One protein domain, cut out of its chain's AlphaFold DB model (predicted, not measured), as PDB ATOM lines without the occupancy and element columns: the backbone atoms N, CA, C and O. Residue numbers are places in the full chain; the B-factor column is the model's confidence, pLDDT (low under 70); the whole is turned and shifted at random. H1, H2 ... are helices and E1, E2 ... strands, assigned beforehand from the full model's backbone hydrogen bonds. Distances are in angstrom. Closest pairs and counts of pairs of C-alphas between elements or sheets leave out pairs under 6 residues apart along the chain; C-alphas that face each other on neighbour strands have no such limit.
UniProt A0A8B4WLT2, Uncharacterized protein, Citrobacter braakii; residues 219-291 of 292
ATOM      1  N   ARG A 219     273.800 242.971 179.556       96.75
ATOM      2  CA  ARG A 219     274.887 243.461 180.402       96.75
ATOM      3  C   ARG A 219     276.230 243.034 179.822       96.75
ATOM      4  O   ARG A 219     276.437 241.852 179.562       96.75
ATOM      5  N   THR A 220     277.148 243.980 179.673       96.69
ATOM      6  CA  THR A 220     278.520 243.762 179.193       96.69
ATOM      7  C   THR A 220     279.530 244.418 180.133       96.69
ATOM      8  O   THR A 220     279.170 245.259 180.954       96.69
ATOM      9  N   GLN A 221     280.807 244.052 180.027       95.62
ATOM     10  CA  GLN A 221     281.885 244.811 180.667       95.62
ATOM     11  C   GLN A 221     281.935 246.229 180.070       95.62
ATOM     12  O   GLN A 221     281.819 246.380 178.852       95.62
ATOM     13  N   SER A 222     282.057 247.258 180.914       92.00
ATOM     14  CA  SER A 222     282.228 248.644 180.465       92.00
ATOM     15  C   SER A 222     283.671 248.914 180.032       92.00
ATOM     16  O   SER A 222     284.597 248.201 180.421       92.00
ATOM     17  N   GLU A 223     283.864 250.005 179.288       87.62
ATOM     18  CA  GLU A 223     285.174 250.633 179.056       87.62
ATOM     19  C   GLU A 223     285.851 251.035 180.381       87.62
ATOM     20  O   GLU A 223     287.075 251.082 180.467       87.62
ATOM     21  N   LEU A 224     285.054 251.272 181.431       86.75
ATOM     22  CA  LEU A 224     285.530 251.474 182.794       86.75
ATOM     23  C   LEU A 224     285.708 250.108 183.486       86.75
ATOM     24  O   LEU A 224     284.711 249.405 183.676       86.75
ATOM     25  N   PRO A 225     286.933 249.717 183.897       87.38
ATOM     26  CA  PRO A 225     287.224 248.359 184.373       87.38
ATOM     27  C   PRO A 225     286.355 247.887 185.543       87.38
ATOM     28  O   PRO A 225     285.964 246.723 185.600       87.38
ATOM     29  N   ASP A 226     286.001 248.791 186.456       91.06
ATOM     30  CA  ASP A 226     285.211 248.459 187.643       91.06
ATOM     31  C   ASP A 226     283.695 248.572 187.435       91.06
ATOM     32  O   ASP A 226     282.946 248.572 188.411       91.06
ATOM     33  N   TYR A 227     283.221 248.665 186.188       93.81
ATOM     34  CA  TYR A 227     281.809 248.874 185.870       93.81
ATOM     35  C   TYR A 227     281.294 247.878 184.839       93.81
ATOM     36  O   TYR A 227     281.948 247.568 183.845       93.81
ATOM     37  N   TYR A 228     280.047 247.461 185.023       96.62
ATOM     38  CA  TYR A 228     279.260 246.847 183.965       96.62
ATOM     39  C   TYR A 228     278.426 247.906 183.246       96.62
ATOM     40  O   TYR A 228     277.878 248.819 183.866       96.62
ATOM     41  N   ALA A 229     278.310 247.749 181.932       96.75
ATOM     42  CA  ALA A 229     277.396 248.498 181.091       96.75
ATOM     43  C   ALA A 229     276.111 247.685 180.894       96.75
ATOM     44  O   ALA A 229     276.131 246.587 180.335       96.75
ATOM     45  N   TYR A 230     274.995 248.228 181.358       96.88
ATOM     46  CA  TYR A 230     273.655 247.699 181.131       96.88
ATOM     47  C   TYR A 230     273.074 248.402 179.905       96.88
ATOM     48  O   TYR A 230     272.753 249.586 179.971       96.88
ATOM     49  N   ASN A 231     273.030 247.702 178.772       95.62
ATOM     50  CA  ASN A 231     272.724 248.266 177.460       95.62
ATOM     51  C   ASN A 231     271.218 248.375 177.226       95.62
ATOM     52  O   ASN A 231     270.468 247.451 177.532       95.62
ATOM     53  N   ILE A 232     270.807 249.481 176.613       91.31
ATOM     54  CA  ILE A 232     269.414 249.828 176.346       91.31
ATOM     55  C   ILE A 232     269.244 250.122 174.857       91.31
ATOM     56  O   ILE A 232     269.848 251.043 174.295       91.31
ATOM     57  N   SER A 233     268.367 249.366 174.212       85.94
ATOM     58  CA  SER A 233     268.073 249.436 172.780       85.94
ATOM     59  C   SER A 233     266.872 250.322 172.478       85.94
ATOM     60  O   SER A 233     266.619 250.616 171.315       85.94
ATOM     61  N   HIS A 234     266.157 250.804 173.501       81.81
ATOM     62  CA  HIS A 234     265.024 251.711 173.334       81.81
ATOM     63  C   HIS A 234     265.482 253.054 172.734       81.81
ATOM     64  O   HIS A 234     266.145 253.840 173.423       81.81
ATOM     65  N   PRO A 235     265.139 253.354 171.465       75.69
ATOM     66  CA  PRO A 235     265.683 254.510 170.751       75.69
ATOM     67  C   PRO A 235     265.115 255.840 171.259       75.69
ATOM     68  O   PRO A 235     265.724 256.884 171.045       75.69
ATOM     69  N   PHE A 236     263.970 255.794 171.946       77.94
ATOM     70  CA  PHE A 236     263.294 256.959 172.518       77.94
ATOM     71  C   PHE A 236     263.902 257.429 173.843       77.94
ATOM     72  O   PHE A 236     263.539 258.496 174.329       77.94
ATOM     73  N   LEU A 237     264.798 256.640 174.441       82.19
ATOM     74  CA  LEU A 237     265.510 257.051 175.639       82.19
ATOM     75  C   LEU A 237     266.796 257.801 175.241       82.19
ATOM     76  O   LEU A 237     267.572 257.282 174.431       82.19
ATOM     77  N   PRO A 238     267.070 258.976 175.842       80.25
ATOM     78  CA  PRO A 238     268.228 259.826 175.525       80.25
ATOM     79  C   PRO A 238     269.584 259.240 175.963       80.25
ATOM     80  O   PRO A 238     270.635 259.862 175.821       80.25
ATOM     81  N   PHE A 239     269.582 258.027 176.504       87.88
ATOM     82  CA  PHE A 239     270.751 257.324 177.001       87.88
ATOM     83  C   PHE A 239     270.774 255.895 176.460       87.88
ATOM     84  O   PHE A 239     269.746 255.338 176.067       87.88
ATOM     85  N   ARG A 240     271.975 255.319 176.380       90.75
ATOM     86  CA  ARG A 240     272.199 253.968 175.842       90.75
ATOM     87  C   ARG A 240     272.587 252.958 176.902       90.75
ATOM     88  O   ARG A 240     272.444 251.768 176.645       90.75
ATOM     89  N   GLN A 241     273.127 253.406 178.034       93.94
ATOM     90  CA  GLN A 241     273.625 252.508 179.069       93.94
ATOM     91  C   GLN A 241     273.405 253.081 180.467       93.94
ATOM     92  O   GLN A 241     273.596 254.282 180.673       93.94
ATOM     93  N   PHE A 242     273.110 252.209 181.430       95.44
ATOM     94  CA  PHE A 242     273.535 252.447 182.811       95.44
ATOM     95  C   PHE A 242     274.934 251.883 183.016       95.44
ATOM     96  O   PHE A 242     275.257 250.797 182.533       95.44
ATOM     97  N   LEU A 243     275.747 252.616 183.762       95.38
ATOM     98  CA  LEU A 243     277.054 252.179 184.226       95.38
ATOM     99  C   LEU A 243     276.910 251.836 185.705       95.38
ATOM    100  O   LEU A 243     276.552 252.697 186.500       95.38
ATOM    101  N   VAL A 244     277.155 250.588 186.086       96.00
ATOM    102  CA  VAL A 244     276.983 250.139 187.475       96.00
ATOM    103  C   VAL A 244     278.278 249.513 187.957       96.00
ATOM    104  O   VAL A 244     278.797 248.603 187.309       96.00
ATOM    105  N   ASN A 245     278.787 249.979 189.098       94.81
ATOM    106  CA  ASN A 245     279.983 249.417 189.717       94.81
ATOM    107  C   ASN A 245     279.845 247.891 189.895       94.81
ATOM    108  O   ASN A 245     278.791 247.397 190.306       94.81
ATOM    109  N   LYS A 246     280.913 247.139 189.615       94.12
ATOM    110  CA  LYS A 246     280.922 245.668 189.601       94.12
ATOM    111  C   LYS A 246     280.419 245.063 190.907       94.12
ATOM    112  O   LYS A 246     279.623 244.132 190.887       94.12
ATOM    113  N   TRP A 247     280.812 245.631 192.046       93.56
ATOM    114  CA  TRP A 247     280.410 245.136 193.357       93.56
ATOM    115  C   TRP A 247     278.927 245.387 193.609       93.56
ATOM    116  O   TRP A 247     278.250 244.537 194.182       93.56
ATOM    117  N   ILE A 248     278.401 246.522 193.142       94.44
ATOM    118  CA  ILE A 248     276.973 246.831 193.223       94.44
ATOM    119  C   ILE A 248     276.188 245.853 192.348       94.44
ATOM    120  O   ILE A 248     275.286 245.182 192.844       94.44
ATOM    121  N   ALA A 249     276.584 245.693 191.086       94.62
ATOM    122  CA  ALA A 249     275.959 244.772 190.136       94.62
ATOM    123  C   ALA A 249     276.002 243.300 190.592       94.62
ATOM    124  O   ALA A 249     275.070 242.540 190.341       94.62
ATOM    125  N   GLU A 250     277.058 242.895 191.299       93.62
ATOM    126  CA  GLU A 250     277.197 241.568 191.916       93.62
ATOM    127  C   GLU A 250     276.503 241.452 193.281       93.62
ATOM    128  O   GLU A 250     276.611 240.420 193.944       93.62
ATOM    129  N   ARG A 251     275.773 242.490 193.710       93.62
ATOM    130  CA  ARG A 251     275.033 242.559 194.980       93.62
ATOM    131  C   ARG A 251     275.925 242.437 196.225       93.62
ATOM    132  O   ARG A 251     275.485 241.989 197.279       93.62
ATOM    133  N   LYS A 252     277.175 242.892 196.118       92.12
ATOM    134  CA  LYS A 252     278.209 242.951 197.169       92.12
ATOM    135  C   LYS A 252     278.402 244.371 197.730       92.12
ATOM    136  O   LYS A 252     279.460 244.712 198.243       92.12
ATOM    137  N   PHE A 253     277.370 245.207 197.672       88.81
ATOM    138  CA  PHE A 253     277.390 246.612 198.116       88.81
ATOM    139  C   PHE A 253     277.287 246.807 199.645       88.81
ATOM    140  O   PHE A 253     277.235 247.937 200.134       88.81
ATOM    141  N   MET A 254     277.217 245.715 200.411       87.69
ATOM    142  CA  MET A 254     277.209 245.766 201.879       87.69
ATOM    143  C   MET A 254     278.613 245.914 202.470       87.69
ATOM    144  O   MET A 254     278.745 246.443 203.574       87.69
ATOM    145  N   GLY A 255     279.637 245.463 201.740       79.94
ATOM    146  CA  GLY A 255     281.040 245.658 202.091       79.94
ATOM    147  C   GLY A 255     281.560 247.044 201.697       79.94
ATOM    148  O   GLY A 255     280.814 247.883 201.184       79.94
ATOM    149  N   ALA A 256     282.841 247.292 201.962       78.38
ATOM    150  CA  ALA A 256     283.513 248.566 201.688       78.38
ATOM    151  C   ALA A 256     284.328 248.553 200.381       78.38
ATOM    152  O   ALA A 256     284.796 249.592 199.933       78.38
ATOM    153  N   GLU A 257     284.478 247.395 199.739       79.31
ATOM    154  CA  GLU A 257     285.354 247.174 198.583       79.31
ATOM    155  C   GLU A 257     284.992 248.069 197.390       79.31
ATOM    156  O   GLU A 257     285.862 248.533 196.650       79.31
ATOM    157  N   TRP A 258     283.702 248.361 197.224       80.62
ATOM    158  CA  TRP A 258     283.211 249.246 196.173       80.62
ATOM    159  C   TRP A 258     283.583 250.715 196.408       80.62
ATOM    160  O   TRP A 258     283.756 251.459 195.446       80.62
ATOM    161  N   LEU A 259     283.796 251.129 197.659       80.50
ATOM    162  CA  LEU A 259     284.193 252.496 198.001       80.50
ATOM    163  C   LEU A 259     285.624 252.774 197.579       80.50
ATOM    164  O   LEU A 259     285.880 253.792 196.950       80.50
ATOM    165  N   THR A 260     286.531 251.830 197.817       77.94
ATOM    166  CA  THR A 260     287.916 251.950 197.355       77.94
ATOM    167  C   THR A 260     287.989 252.024 195.829       77.94
ATOM    168  O   THR A 260     288.775 252.795 195.287       77.94
ATOM    169  N   SER A 261     287.136 251.281 195.110       73.88
ATOM    170  CA  SER A 261     287.054 251.427 193.647       73.88
ATOM    171  C   SER A 261     286.514 252.793 193.210       73.88
ATOM    172  O   SER A 261     286.949 253.316 192.189       73.88
ATOM    173  N   MET A 262     285.615 253.401 193.995       77.00
ATOM    174  CA  MET A 262     285.093 254.744 193.726       77.00
ATOM    175  C   MET A 262     286.125 255.846 193.989       77.00
ATOM    176  O   MET A 262     286.206 256.797 193.220       77.00
ATOM    177  N   GLU A 263     286.906 255.734 195.064       71.69
ATOM    178  CA  GLU A 263     287.916 256.730 195.459       71.69
ATOM    179  C   GLU A 263     289.041 256.875 194.428       71.69
ATOM    180  O   GLU A 263     289.586 257.961 194.251       71.69
ATOM    181  N   ASN A 264     289.352 255.797 193.707       63.97
ATOM    182  CA  ASN A 264     290.387 255.786 192.672       63.97
ATOM    183  C   ASN A 264     289.921 256.371 191.326       63.97
ATOM    184  O   ASN A 264     290.708 256.448 190.381       63.97
ATOM    185  N   MET A 265     288.655 256.776 191.211       66.94
ATOM    186  CA  MET A 265     288.110 257.364 189.994       66.94
ATOM    187  C   MET A 265     288.405 258.865 189.936       66.94
ATOM    188  O   MET A 265     287.923 259.630 190.771       66.94
ATOM    189  N   SER A 266     289.168 259.305 188.932       58.88
ATOM    190  CA  SER A 266     289.395 260.737 188.692       58.88
ATOM    191  C   SER A 266     288.092 261.470 188.344       58.88
ATOM    192  O   SER A 266     287.157 260.875 187.819       58.88
ATOM    193  N   ILE A 267     288.050 262.783 188.591       59.56
ATOM    194  CA  ILE A 267     286.896 263.646 188.273       59.56
ATOM    195  C   ILE A 267     286.538 263.581 186.774       59.56
ATOM    196  O   ILE A 267     285.365 263.507 186.428       59.56
ATOM    197  N   GLU A 268     287.539 263.518 185.889       55.75
ATOM    198  CA  GLU A 268     287.346 263.341 184.436       55.75
ATOM    199  C   GLU A 268     286.674 262.004 184.075       55.75
ATOM    200  O   GLU A 268     286.038 261.883 183.033       55.75
ATOM    201  N   ASN A 269     286.789 261.002 184.950       58.72
ATOM    202  CA  ASN A 269     286.128 259.708 184.817       58.72
ATOM    203  C   ASN A 269     284.766 259.656 185.534       58.72
ATOM    204  O   ASN A 269     284.150 258.592 185.555       58.72
ATOM    205  N   GLN A 270     284.298 260.763 186.122       67.94
ATOM    206  CA  GLN A 270     282.996 260.858 186.794       67.94
ATOM    207  C   GLN A 270     281.959 261.602 185.950       67.94
ATOM    208  O   GLN A 270     280.790 261.238 185.984       67.94
ATOM    209  N   GLU A 271     282.346 262.603 185.162       78.00
ATOM    210  CA  GLU A 271     281.403 263.325 184.302       78.00
ATOM    211  C   GLU A 271     282.098 263.883 183.059       78.00
ATOM    212  O   GLU A 271     283.135 264.540 183.148       78.00
ATOM    213  N   ASN A 272     281.495 263.644 181.897       76.81
ATOM    214  CA  ASN A 272     281.762 264.374 180.665       76.81
ATOM    215  C   ASN A 272     280.459 264.522 179.857       76.81
ATOM    216  O   ASN A 272     279.385 264.124 180.315       76.81
ATOM    217  N   ASP A 273     280.544 265.073 178.647       70.44
ATOM    218  CA  ASP A 273     279.366 265.285 177.791       70.44
ATOM    219  C   ASP A 273     278.615 263.979 177.449       70.44
ATOM    220  O   ASP A 273     277.409 263.989 177.199       70.44
ATOM    221  N   ASP A 274     279.305 262.836 177.496       83.75
ATOM    222  CA  ASP A 274     278.787 261.530 177.095       83.75
ATOM    223  C   ASP A 274     278.345 260.644 178.259       83.75
ATOM    224  O   ASP A 274     277.591 259.687 178.038       83.75
ATOM    225  N   PHE A 275     278.803 260.887 179.487       89.31
ATOM    226  CA  PHE A 275     278.412 260.087 180.643       89.31
ATOM    227  C   PHE A 275     278.514 260.824 181.979       89.31
ATOM    228  O   PHE A 275     279.280 261.762 182.153       89.31
ATOM    229  N   TYR A 276     277.759 260.319 182.953       92.75
ATOM    230  CA  TYR A 276     277.773 260.760 184.344       92.75
ATOM    231  C   TYR A 276     277.813 259.550 185.279       92.75
ATOM    232  O   TYR A 276     277.019 258.629 185.099       92.75
ATOM    233  N   ILE A 277     278.691 259.547 186.281       93.12
ATOM    234  CA  ILE A 277     278.817 258.548 187.348       93.12
ATOM    235  C   ILE A 277     278.813 259.274 188.685       93.12
ATOM    236  O   ILE A 277     279.633 260.146 188.948       93.12
ATOM    237  N   ASP A 278     277.894 258.865 189.548       92.94
ATOM    238  CA  ASP A 278     277.715 259.466 190.861       92.94
ATOM    239  C   ASP A 278     278.479 258.693 191.954       92.94
ATOM    240  O   ASP A 278     278.913 257.551 191.773       92.94
ATOM    241  N   VAL A 279     278.593 259.289 193.141       91.19
ATOM    242  CA  VAL A 279     279.314 258.747 194.310       91.19
ATOM    243  C   VAL A 279     278.674 257.492 194.921       91.19
ATOM    244  O   VAL A 279     279.239 256.904 195.851       91.19
ATOM    245  N   ASP A 280     277.501 257.099 194.421       92.31
ATOM    246  CA  ASP A 280     276.813 255.844 194.727       92.31
ATOM    247  C   ASP A 280     277.145 254.714 193.741       92.31
ATOM    248  O   ASP A 280     276.556 253.641 193.813       92.31
ATOM    249  N   GLY A 281     278.085 254.933 192.816       92.62
ATOM    250  CA  GLY A 281     278.561 253.914 191.883       92.62
ATOM    251  C   GLY A 281     277.577 253.560 190.768       92.62
ATOM    252  O   GLY A 281     277.790 252.562 190.075       92.62
ATOM    253  N   ILE A 282     276.524 254.363 190.576       94.75
ATOM    254  CA  ILE A 282     275.576 254.244 189.468       94.75
ATOM    255  C   ILE A 282     275.689 255.481 188.576       94.75
ATOM    256  O   ILE A 282     275.620 256.623 189.033       94.75
ATOM    257  N   GLY A 283     275.812 255.240 187.278       94.44
ATOM    258  CA  GLY A 283     275.928 256.253 186.246       94.44
ATOM    259  C   GLY A 283     275.090 255.963 185.007       94.44
ATOM    260  O   GLY A 283     274.452 254.915 184.888       94.44
ATOM    261  N   ILE A 284     275.100 256.904 184.070       94.12
ATOM    262  CA  ILE A 284     274.362 256.868 182.806       94.12
ATOM    263  C   ILE A 284     275.297 257.316 181.677       94.12
ATOM    264  O   ILE A 284     275.977 258.326 181.821       94.12
ATOM    265  N   LYS A 285     275.295 256.601 180.544       92.38
ATOM    266  CA  LYS A 285     275.966 257.007 179.293       92.38
ATOM    267  C   LYS A 285     274.930 257.422 178.250       92.38
ATOM    268  O   LYS A 285     274.036 256.638 177.900       92.38
ATOM    269  N   GLY A 286     275.060 258.639 177.739       88.38
ATOM    270  CA  GLY A 286     274.224 259.241 176.708       88.38
ATOM    271  C   GLY A 286     274.372 258.585 175.329       88.38
ATOM    272  O   GLY A 286     275.311 257.827 175.055       88.38
ATOM    273  N   ARG A 287     273.418 258.869 174.434       83.75
ATOM    274  CA  ARG A 287     273.528 258.560 172.999       83.75
ATOM    275  C   ARG A 287     274.125 259.767 172.274       83.75
ATOM    276  O   ARG A 287     273.418 260.753 172.151       83.75
ATOM    277  N   HIS A 288     275.331 259.661 171.702       63.31
ATOM    278  CA  HIS A 288     275.952 260.752 170.918       63.31
ATOM    279  C   HIS A 288     274.968 261.477 169.974       63.31
ATOM    280  O   HIS A 288     274.883 262.692 169.986       63.31
ATOM    281  N   LYS A 289     274.146 260.727 169.224       57.62
ATOM    282  CA  LYS A 289     273.221 261.274 168.211       57.62
ATOM    283  C   LYS A 289     271.874 261.796 168.727       57.62
ATOM    284  O   LYS A 289     271.007 262.102 167.921       57.62
ATOM    285  N   TRP A 290     271.629 261.788 170.034       55.38
ATOM    286  CA  TRP A 290     270.448 262.464 170.591       55.38
ATOM    287  C   TRP A 290     270.705 263.954 170.836       55.38
ATOM    288  O   TRP A 290     269.755 264.701 171.055       55.38
ATOM    289  N   PHE A 291     271.981 264.344 170.847       51.66
ATOM    290  CA  PHE A 291     272.459 265.657 171.266       51.66
ATOM    291  C   PHE A 291     272.967 266.525 170.098       51.66
ATOM    292  O   PHE A 291     273.223 267.706 170.322       51.66
TER     293      PHE A 291
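This is residues 219 to 291 of the 292 residues of an uncharacterized protein of Citrobacter braakii (UniProt A0A8B4WLT2). A single twisted sheet of five short strands forms the body, with two short helices, H1 and H2, at the end where E3 finishes; the link after H2 folds back to the E4 edge, where residues 271 to 272 pair with E4. The 73 printed residues hold E1, E2, E3, H1, H2, E4 and E5 in that order, with sheet order E1, E2, E3, E5, E4, all antiparallel. The class is mixed, with 34 residues, under half, in named elements. The whole is compact, radius of gyration of the C-alphas 12.4 A, yet elongated, spanning 37 by 24 by 17 A.

E1, residues 219 to 221, and E2, residues 227 to 231, form a hairpin, with N 220 and O 229 at 2.9 A. E3, residues 239 to 245, forms a hairpin with E2, N 228 and O 244 at 2.8 A, completing a meander, each strand the antiparallel neighbour of the one before. E5, residues 282 to 286, neighbours E3, N 283 and O 243 at 2.8 A, and forms a hairpin with E4, residues 275 to 277, N 284 and O 276 at 2.8 A. The sheet is only just strongly twisted, its C-alphas up to 4.4 A off the best plane. H1, residues 246 to 249, is on the sheet at a height of 7.6 A, only just over none of the strands: 2 of its C-alphas fall on E2 and 2 on E3. H2, residues 257 to 263, only grazes the sheet with residues 258 to 262. It touches H1, the closest C-alphas being those of Trp 247 and Trp 258, 5.7 A. In H2 every O i to N i+4 pair is within hydrogen-bond range; H1 is too short for one, and its one O i to N i+3 pair is within range.

E1 begins at C-alpha 219 (274.887, 243.461, 180.402). E3 is 17.6 A long, E5 13.8 A, E2 12.4 A, H2 10.4 A, E1 7.1 A, E4 6.9 A and H1 5.1 A. E5 ends at C-alpha 286 (274.224, 259.241, 176.708).

The C-alphas farthest apart, of Gly 255 and Lys 289, are 38.1 A apart. The printed part has no cut; the link from H2 to E4 is long. Residues 264 to 270 and 288 to 291 are under pLDDT 70.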